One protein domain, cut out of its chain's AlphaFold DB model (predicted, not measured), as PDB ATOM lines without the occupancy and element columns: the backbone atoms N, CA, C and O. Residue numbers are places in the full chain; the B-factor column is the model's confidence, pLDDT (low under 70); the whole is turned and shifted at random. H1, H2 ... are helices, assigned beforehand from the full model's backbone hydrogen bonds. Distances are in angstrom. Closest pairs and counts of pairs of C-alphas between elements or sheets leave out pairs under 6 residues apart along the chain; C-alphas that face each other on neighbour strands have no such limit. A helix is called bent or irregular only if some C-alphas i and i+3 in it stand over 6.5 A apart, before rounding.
ATOM      1  N   PRO A 160     -56.832  42.680  -2.426       83.00
ATOM      2  CA  PRO A 160     -56.050  41.451  -2.436       83.00
ATOM      3  C   PRO A 160     -56.364  40.604  -1.196       83.00
ATOM      4  O   PRO A 160     -56.674  41.134  -0.127       83.00
ATOM      5  N   SER A 161     -56.244  39.281  -1.320       89.56
ATOM      6  CA  SER A 161     -56.360  38.390  -0.162       89.56
ATOM      7  C   SER A 161     -55.238  38.661   0.852       89.56
ATOM      8  O   SER A 161     -54.203  39.257   0.524       89.56
ATOM      9  N   ALA A 162     -55.414  38.200   2.094       92.19
ATOM     10  CA  ALA A 162     -54.364  38.284   3.111       92.19
ATOM     11  C   ALA A 162     -53.073  37.570   2.660       92.19
ATOM     12  O   ALA A 162     -51.976  38.080   2.877       92.19
ATOM     13  N   GLU A 163     -53.210  36.441   1.962       92.50
ATOM     14  CA  GLU A 163     -52.093  35.693   1.381       92.50
ATOM     15  C   GLU A 163     -51.365  36.503   0.300       92.50
ATOM     16  O   GLU A 163     -50.153  36.700   0.383       92.50
ATOM     17  N   THR A 164     -52.098  37.056  -0.674       88.44
ATOM     18  CA  THR A 164     -51.522  37.921  -1.714       88.44
ATOM     19  C   THR A 164     -50.832  39.135  -1.096       88.44
ATOM     20  O   THR A 164     -49.750  39.524  -1.531       88.44
ATOM     21  N   THR A 165     -51.415  39.707  -0.042       88.50
ATOM     22  CA  THR A 165     -50.823  40.830   0.692       88.50
ATOM     23  C   THR A 165     -49.492  40.446   1.338       88.50
ATOM     24  O   THR A 165     -48.519  41.184   1.193       88.50
ATOM     25  N   ALA A 166     -49.415  39.289   2.000       91.38
ATOM     26  CA  ALA A 166     -48.179  38.801   2.613       91.38
ATOM     27  C   ALA A 166     -47.081  38.536   1.566       91.38
ATOM     28  O   ALA A 166     -45.930  38.931   1.759       91.38
ATOM     29  N   LEU A 167     -47.442  37.944   0.422       91.25
ATOM     30  CA  LEU A 167     -46.514  37.734  -0.692       91.25
ATOM     31  C   LEU A 167     -45.991  39.065  -1.252       91.25
ATOM     32  O   LEU A 167     -44.786  39.211  -1.463       91.25
ATOM     33  N   TYR A 168     -46.863  40.060  -1.440       86.00
ATOM     34  CA  TYR A 168     -46.448  41.397  -1.874       86.00
ATOM     35  C   TYR A 168     -45.539  42.089  -0.857       86.00
ATOM     36  O   TYR A 168     -44.561  42.718  -1.257       86.00
ATOM     37  N   GLN A 169     -45.826  41.969   0.443       87.62
ATOM     38  CA  GLN A 169     -44.968  42.509   1.503       87.62
ATOM     39  C   GLN A 169     -43.575  41.884   1.459       87.62
ATOM     40  O   GLN A 169     -42.580  42.605   1.536       87.62
ATOM     41  N   ARG A 170     -43.496  40.564   1.261       90.31
ATOM     42  CA  ARG A 170     -42.215  39.884   1.088       90.31
ATOM     43  C   ARG A 170     -41.504  40.338  -0.184       90.31
ATOM     44  O   ARG A 170     -40.312  40.584  -0.136       90.31
ATOM     45  N   TYR A 171     -42.219  40.521  -1.292       84.50
ATOM     46  CA  TYR A 171     -41.641  40.960  -2.567       84.50
ATOM     47  C   TYR A 171     -40.979  42.349  -2.501       84.50
ATOM     48  O   TYR A 171     -39.939  42.580  -3.125       84.50
ATOM     49  N   ILE A 172     -41.567  43.287  -1.752       79.62
ATOM     50  CA  ILE A 172     -41.029  44.652  -1.636       79.62
ATOM     51  C   ILE A 172     -39.932  44.785  -0.575       79.62
ATOM     52  O   ILE A 172     -39.199  45.778  -0.595       79.62
ATOM     53  N   ASP A 173     -39.786  43.801   0.311       83.12
ATOM     54  CA  ASP A 173     -38.755  43.777   1.346       83.12
ATOM     55  C   ASP A 173     -37.353  43.856   0.695       83.12
ATOM     56  O   ASP A 173     -37.017  43.069  -0.195       83.12
ATOM     57  N   PRO A 174     -36.522  44.856   1.047       80.19
ATOM     58  CA  PRO A 174     -35.191  45.009   0.467       80.19
ATOM     59  C   PRO A 174     -34.201  43.929   0.921       80.19
ATOM     60  O   PRO A 174     -33.144  43.813   0.309       80.19
ATOM     61  N   SER A 175     -34.517  43.159   1.966       87.25
ATOM     62  CA  SER A 175     -33.625  42.142   2.535       87.25
ATOM     63  C   SER A 175     -33.666  40.788   1.822       87.25
ATOM     64  O   SER A 175     -32.823  39.932   2.096       87.25
ATOM     65  N   ILE A 176     -34.626  40.565   0.917       86.81
ATOM     66  CA  ILE A 176     -34.793  39.270   0.247       86.81
ATOM     67  C   ILE A 176     -33.692  39.009  -0.783       86.81
ATOM     68  O   ILE A 176     -33.155  39.931  -1.402       86.81
ATOM     69  N   SER A 177     -33.383  37.732  -1.010       90.31
ATOM     70  CA  SER A 177     -32.425  37.344  -2.047       90.31
ATOM     71  C   SER A 177     -32.962  37.651  -3.452       90.31
ATOM     72  O   SER A 177     -34.172  37.687  -3.683       90.31
ATOM     73  N   LYS A 178     -32.064  37.821  -4.432       85.75
ATOM     74  CA  LYS A 178     -32.454  38.007  -5.842       85.75
ATOM     75  C   LYS A 178     -33.266  36.823  -6.382       85.75
ATOM     76  O   LYS A 178     -34.189  37.025  -7.164       85.75
ATOM     77  N   GLU A 179     -32.922  35.606  -5.969       91.00
ATOM     78  CA  GLU A 179     -33.639  34.387  -6.346       91.00
ATOM     79  C   GLU A 179     -35.079  34.402  -5.816       91.00
ATOM     80  O   GLU A 179     -36.029  34.180  -6.567       91.00
ATOM     81  N   GLU A 180     -35.252  34.749  -4.540       92.44
ATOM     82  CA  GLU A 180     -36.573  34.873  -3.926       92.44
ATOM     83  C   GLU A 180     -37.391  36.002  -4.567       92.44
ATOM     84  O   GLU A 180     -38.569  35.812  -4.875       92.44
ATOM     85  N   LEU A 181     -36.759  37.145  -4.851       87.75
ATOM     86  CA  LEU A 181     -37.384  38.262  -5.560       87.75
ATOM     87  C   LEU A 181     -37.920  37.838  -6.928       87.75
ATOM     88  O   LEU A 181     -39.050  38.179  -7.269       87.75
ATOM     89  N   LEU A 182     -37.131  37.085  -7.698       88.88
ATOM     90  CA  LEU A 182     -37.517  36.577  -9.014       88.88
ATOM     91  C   LEU A 182     -38.687  35.598  -8.937       88.88
ATOM     92  O   LEU A 182     -39.626  35.701  -9.724       88.88
ATOM     93  N   LYS A 183     -38.658  34.685  -7.963       92.12
ATOM     94  CA  LYS A 183     -39.752  33.739  -7.726       92.12
ATOM     95  C   LYS A 183     -41.052  34.465  -7.377       92.12
ATOM     96  O   LYS A 183     -42.088  34.197  -7.983       92.12
ATOM     97  N   LEU A 184     -40.987  35.418  -6.447       91.44
ATOM     98  CA  LEU A 184     -42.137  36.231  -6.045       91.44
ATOM     99  C   LEU A 184     -42.637  37.110  -7.193       91.44
ATOM    100  O   LEU A 184     -43.841  37.233  -7.383       91.44
ATOM    101  N   GLN A 185     -41.735  37.684  -7.994       87.19
ATOM    102  CA  GLN A 185     -42.106  38.441  -9.189       87.19
ATOM    103  C   GLN A 185     -42.855  37.562 -10.194       87.19
ATOM    104  O   GLN A 185     -43.889  37.987 -10.706       87.19
ATOM    105  N   GLY A 186     -42.356  36.350 -10.452       90.25
ATOM    106  CA  GLY A 186     -43.011  35.356 -11.300       90.25
ATOM    107  C   GLY A 186     -44.441  35.080 -10.841       90.25
ATOM    108  O   GLY A 186     -45.371  35.192 -11.630       90.25
ATOM    109  N   GLN A 187     -44.614  34.814  -9.548       91.00
ATOM    110  CA  GLN A 187     -45.910  34.487  -8.954       91.00
ATOM    111  C   GLN A 187     -46.890  35.674  -8.898       91.00
ATOM    112  O   GLN A 187     -48.091  35.483  -9.058       91.00
ATOM    113  N   LEU A 188     -46.404  36.889  -8.621       87.00
ATOM    114  CA  LEU A 188     -47.258  38.058  -8.362       87.00
ATOM    115  C   LEU A 188     -47.560  38.895  -9.605       87.00
ATOM    116  O   LEU A 188     -48.567  39.602  -9.630       87.00
ATOM    117  N   MET A 189     -46.672  38.890 -10.601       84.00
ATOM    118  CA  MET A 189     -46.747  39.810 -11.743       84.00
ATOM    119  C   MET A 189     -47.117  39.120 -13.056       84.00
ATOM    120  O   MET A 189     -47.433  39.814 -14.023       84.00
ATOM    121  N   TYR A 190     -47.089  37.786 -13.097       86.81
ATOM    122  CA  TYR A 190     -47.372  37.002 -14.294       86.81
ATOM    123  C   TYR A 190     -48.500  36.002 -14.053       86.81
ATOM    124  O   TYR A 190     -48.737  35.549 -12.937       86.81
ATOM    125  N   ALA A 191     -49.219  35.672 -15.127       87.81
ATOM    126  CA  ALA A 191     -50.230  34.626 -15.085       87.81
ATOM    127  C   ALA A 191     -49.572  33.248 -14.871       87.81
ATOM    128  O   ALA A 191     -48.448  33.056 -15.349       87.81
ATOM    129  N   PRO A 192     -50.272  32.281 -14.244       90.56
ATOM    130  CA  PRO A 192     -49.753  30.930 -14.052       90.56
ATOM    131  C   PRO A 192     -49.170  30.337 -15.343       90.56
ATOM    132  O   PRO A 192     -49.790  30.427 -16.407       90.56
ATOM    133  N   GLY A 193     -47.969  29.764 -15.258       92.81
ATOM    134  CA  GLY A 193     -47.210  29.227 -16.396       92.81
ATOM    135  C   GLY A 193     -46.281  30.234 -17.093       92.81
ATOM    136  O   GLY A 193     -45.488  29.843 -17.953       92.81
ATOM    137  N   ASN A 194     -46.335  31.520 -16.731       93.00
ATOM    138  CA  ASN A 194     -45.478  32.575 -17.291       93.00
ATOM    139  C   ASN A 194     -44.429  33.101 -16.300       93.00
ATOM    140  O   ASN A 194     -43.808  34.133 -16.541       93.00
ATOM    141  N   GLU A 195     -44.187  32.398 -15.197       92.44
ATOM    142  CA  GLU A 195     -43.288  32.833 -14.122       92.44
ATOM    143  C   GLU A 195     -41.847  33.034 -14.623       92.44
ATOM    144  O   GLU A 195     -41.131  33.914 -14.146       92.44
ATOM    145  N   HIS A 196     -41.439  32.266 -15.639       88.19
ATOM    146  CA  HIS A 196     -40.131  32.372 -16.290       88.19
ATOM    147  C   HIS A 196     -39.866  33.759 -16.911       88.19
ATOM    148  O   HIS A 196     -38.709  34.167 -17.025       88.19
ATOM    149  N   LEU A 197     -40.916  34.515 -17.261       86.38
ATOM    150  CA  LEU A 197     -40.789  35.871 -17.802       86.38
ATOM    151  C   LEU A 197     -40.213  36.861 -16.780       86.38
ATOM    152  O   LEU A 197     -39.639  37.871 -17.179       86.38
ATOM    153  N   ALA A 198     -40.281  36.568 -15.476       84.62
ATOM    154  CA  ALA A 198     -39.638  37.396 -14.457       84.62
ATOM    155  C   ALA A 198     -38.118  37.493 -14.660       84.62
ATOM    156  O   ALA A 198     -37.534  38.554 -14.458       84.62
ATOM    157  N   ILE A 199     -37.480  36.412 -15.117       82.56
ATOM    158  CA  ILE A 199     -36.042  36.392 -15.415       82.56
ATOM    159  C   ILE A 199     -35.736  37.288 -16.622       82.56
ATOM    160  O   ILE A 199     -34.746  38.017 -16.612       82.56
ATOM    161  N   LEU A 200     -36.606  37.271 -17.636       78.69
ATOM    162  CA  LEU A 200     -36.460  38.105 -18.829       78.69
ATOM    163  C   LEU A 200     -36.681  39.594 -18.520       78.69
ATOM    164  O   LEU A 200     -35.909  40.422 -18.990       78.69
ATOM    165  N   ASP A 201     -37.666  39.939 -17.683       73.69
ATOM    166  CA  ASP A 201     -37.922  41.327 -17.250       73.69
ATOM    167  C   ASP A 201     -36.756  41.903 -16.430       73.69
ATOM    168  O   ASP A 201     -36.452  43.085 -16.550       73.69
ATOM    169  N   GLN A 202     -36.045  41.075 -15.652       69.50
ATOM    170  CA  GLN A 202     -34.802  41.498 -14.986       69.50
ATOM    171  C   GLN A 202     -33.639  41.728 -15.946       69.50
ATOM    172  O   GLN A 202     -32.774  42.556 -15.670       69.50
ATOM    173  N   ALA A 203     -33.562  40.933 -17.015       63.38
ATOM    174  CA  ALA A 203     -32.488  41.033 -17.997       63.38
ATOM    175  C   ALA A 203     -32.614  42.300 -18.857       63.38
ATOM    176  O   ALA A 203     -31.641  42.718 -19.479       63.38
ATOM    177  N   GLN A 204     -33.793  42.924 -18.877       59.53
ATOM    178  CA  GLN A 204     -33.982  44.254 -19.432       59.53
ATOM    179  C   GLN A 204     -33.558  45.293 -18.375       59.53
ATOM    180  O   GLN A 204     -34.172  45.398 -17.313       59.53
ATOM    181  N   ASP A 205     -32.516  46.085 -18.668       51.88
ATOM    182  CA  ASP A 205     -31.863  47.072 -17.773       51.88
ATOM    183  C   ASP A 205     -32.811  48.076 -17.066       51.88
ATOM    184  O   ASP A 205     -32.420  48.777 -16.128       51.88
ATOM    185  N   TYR A 206     -34.087  48.129 -17.455       51.47
ATOM    186  CA  TYR A 206     -35.144  48.881 -16.779       51.47
ATOM    187  C   TYR A 206     -35.336  48.504 -15.302       51.47
ATOM    188  O   TYR A 206     -35.710  49.366 -14.502       51.47
ATOM    189  N   PHE A 207     -35.122  47.237 -14.925       47.66
ATOM    190  CA  PHE A 207     -35.382  46.779 -13.555       47.66
ATOM    191  C   PHE A 207     -34.228  47.087 -12.590       47.66
ATOM    192  O   PHE A 207     -34.483  47.429 -11.434       47.66
ATOM    193  N   GLN A 208     -32.971  47.041 -13.050       41.06
ATOM    194  CA  GLN A 208     -31.803  47.354 -12.211       41.06
ATOM    195  C   GLN A 208     -31.840  48.798 -11.706       41.06
ATOM    196  O   GLN A 208     -31.722  49.031 -10.507       41.06
ATOM    197  N   SER A 209     -32.166  49.756 -12.578       42.91
ATOM    198  CA  SER A 209     -32.334  51.156 -12.170       42.91
ATOM    199  C   SER A 209     -33.469  51.352 -11.149       42.91
ATOM    200  O   SER A 209     -33.384  52.226 -10.287       42.91
ATOM    201  N   TRP A 210     -34.526  50.533 -11.196       48.19
ATOM    202  CA  TRP A 210     -35.593  50.550 -10.188       48.19
ATOM    203  C   TRP A 210     -35.141  49.941  -8.847       48.19
ATOM    204  O   TRP A 210     -35.455  50.500  -7.796       48.19
ATOM    205  N   LEU A 211     -34.376  48.843  -8.866       45.31
ATOM    206  CA  LEU A 211     -33.812  48.219  -7.659       45.31
ATOM    207  C   LEU A 211     -32.786  49.109  -6.961       45.31
ATOM    208  O   LEU A 211     -32.830  49.237  -5.740       45.31
ATOM    209  N   GLU A 212     -31.895  49.742  -7.716       43.84
ATOM    210  CA  GLU A 212     -30.866  50.647  -7.188       43.84
ATOM    211  C   GLU A 212     -31.490  51.900  -6.550       43.84
ATOM    212  O   GLU A 212     -30.997  52.405  -5.542       43.84
ATOM    213  N   ASN A 213     -32.645  52.342  -7.062       44.78
ATOM    214  CA  ASN A 213     -33.434  53.438  -6.498       44.78
ATOM    215  C   ASN A 213     -34.433  53.000  -5.403       44.78
ATOM    216  O   ASN A 213     -35.229  53.826  -4.945       44.78
ATOM    217  N   LYS A 214     -34.389  51.749  -4.898       48.66
ATOM    218  CA  LYS A 214     -35.216  51.313  -3.743       48.66
ATOM    219  C   LYS A 214     -35.059  52.235  -2.522       48.66
ATOM    220  O   LYS A 214     -35.991  52.351  -1.733       48.66
ATOM    221  N   LEU A 215     -33.914  52.908  -2.377       32.94
ATOM    222  CA  LEU A 215     -33.631  53.827  -1.267       32.94
ATOM    223  C   LEU A 215     -34.326  55.196  -1.384       32.94
ATOM    224  O   LEU A 215     -34.526  55.847  -0.363       32.94
ATOM    225  N   SER A 216     -34.729  55.626  -2.585       31.56
ATOM    226  CA  SER A 216     -35.414  56.911  -2.822       31.56
ATOM    227  C   SER A 216     -36.915  56.766  -3.106       31.56
ATOM    228  O   SER A 216     -37.653  57.742  -2.998       31.56
TER     229      SER A 216
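Overview. This is residues 160 to 216 of the 234 residues of a protein of Flavobacteriaceae bacterium CRH (UniProt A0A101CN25). Three helices make a zigzag row, with H2 in the middle between H1 and H3, and a fourth helix, H4, stands off to one side of the row. After H3 the chain turns a corner, and H4 runs back past the row with a gap between, touching no helix; residues 203 to 210 stick out. The printed part has 57 residues with four named helices, H1, H2, H3 and H4 in that order along the chain, and no named strand; the class is all helix. The whole is compact, with a radius of gyration of the C-alphas of 11.6 A, and the C-alphas span 29 by 25 by 17 A along their three main axes.

Arrangement. H1, residues 162 to 172, touches H2, residues 178 to 189, and the closest C-alphas are those of Tyr 171 and Leu 181, 5.9 A apart. These two helices run opposite ways at a steep tilt of 44 degrees and form a helical hairpin. H2 also touches H3, residues 197 to 203, with the C-alphas of Gly 186 and Ala 198 closest at 5.1 A. H2 and H3 run opposite ways at a steep tilt of 50 degrees. H3 and H4, residues 206 to 215, are close but not clearly touching: their closest C-alphas, those of Asp 201 and Phe 207, are 7.1 A apart, and their lines are about perpendicular at 78 degrees. H1 is apart from H3 and from H4, and H2 is apart from H4. Every O i to N i+4 pair is within hydrogen-bond range in H1, H2 and H3, while in H4 4 of 6 are.

Along the chain. H1 begins at C-alpha 162, at (-54.364, 38.284, 3.111), and is 15.5 A long from first to last C-alpha. H2, the longest helix by residues with 12, measures 15.6 A and ends at C-alpha 189, at (-46.747, 39.810, -11.743). H3 has 7 residues and measures 9.8 A. H4 measures 16.4 A and ends at C-alpha 215, at (-33.631, 53.827, -1.267); it is irregular, with C-alphas 212 and 215 7.3 A apart.

Size, cuts and confidence. The two C-alphas farthest apart are those of Gly 193 and Ser 216, at 33.0 A. The printed part runs from residue 160 to residue 216 and has no cut. The links from H1 to H2, with 5 residues, and from H3 to H4, with 2 residues, are tight; the link from H2 to H3, with 7 residues, is short. The mean pLDDT of the printed part is 77.2, but residues 202 to 216 are under 70, and the mean over H4 is 45.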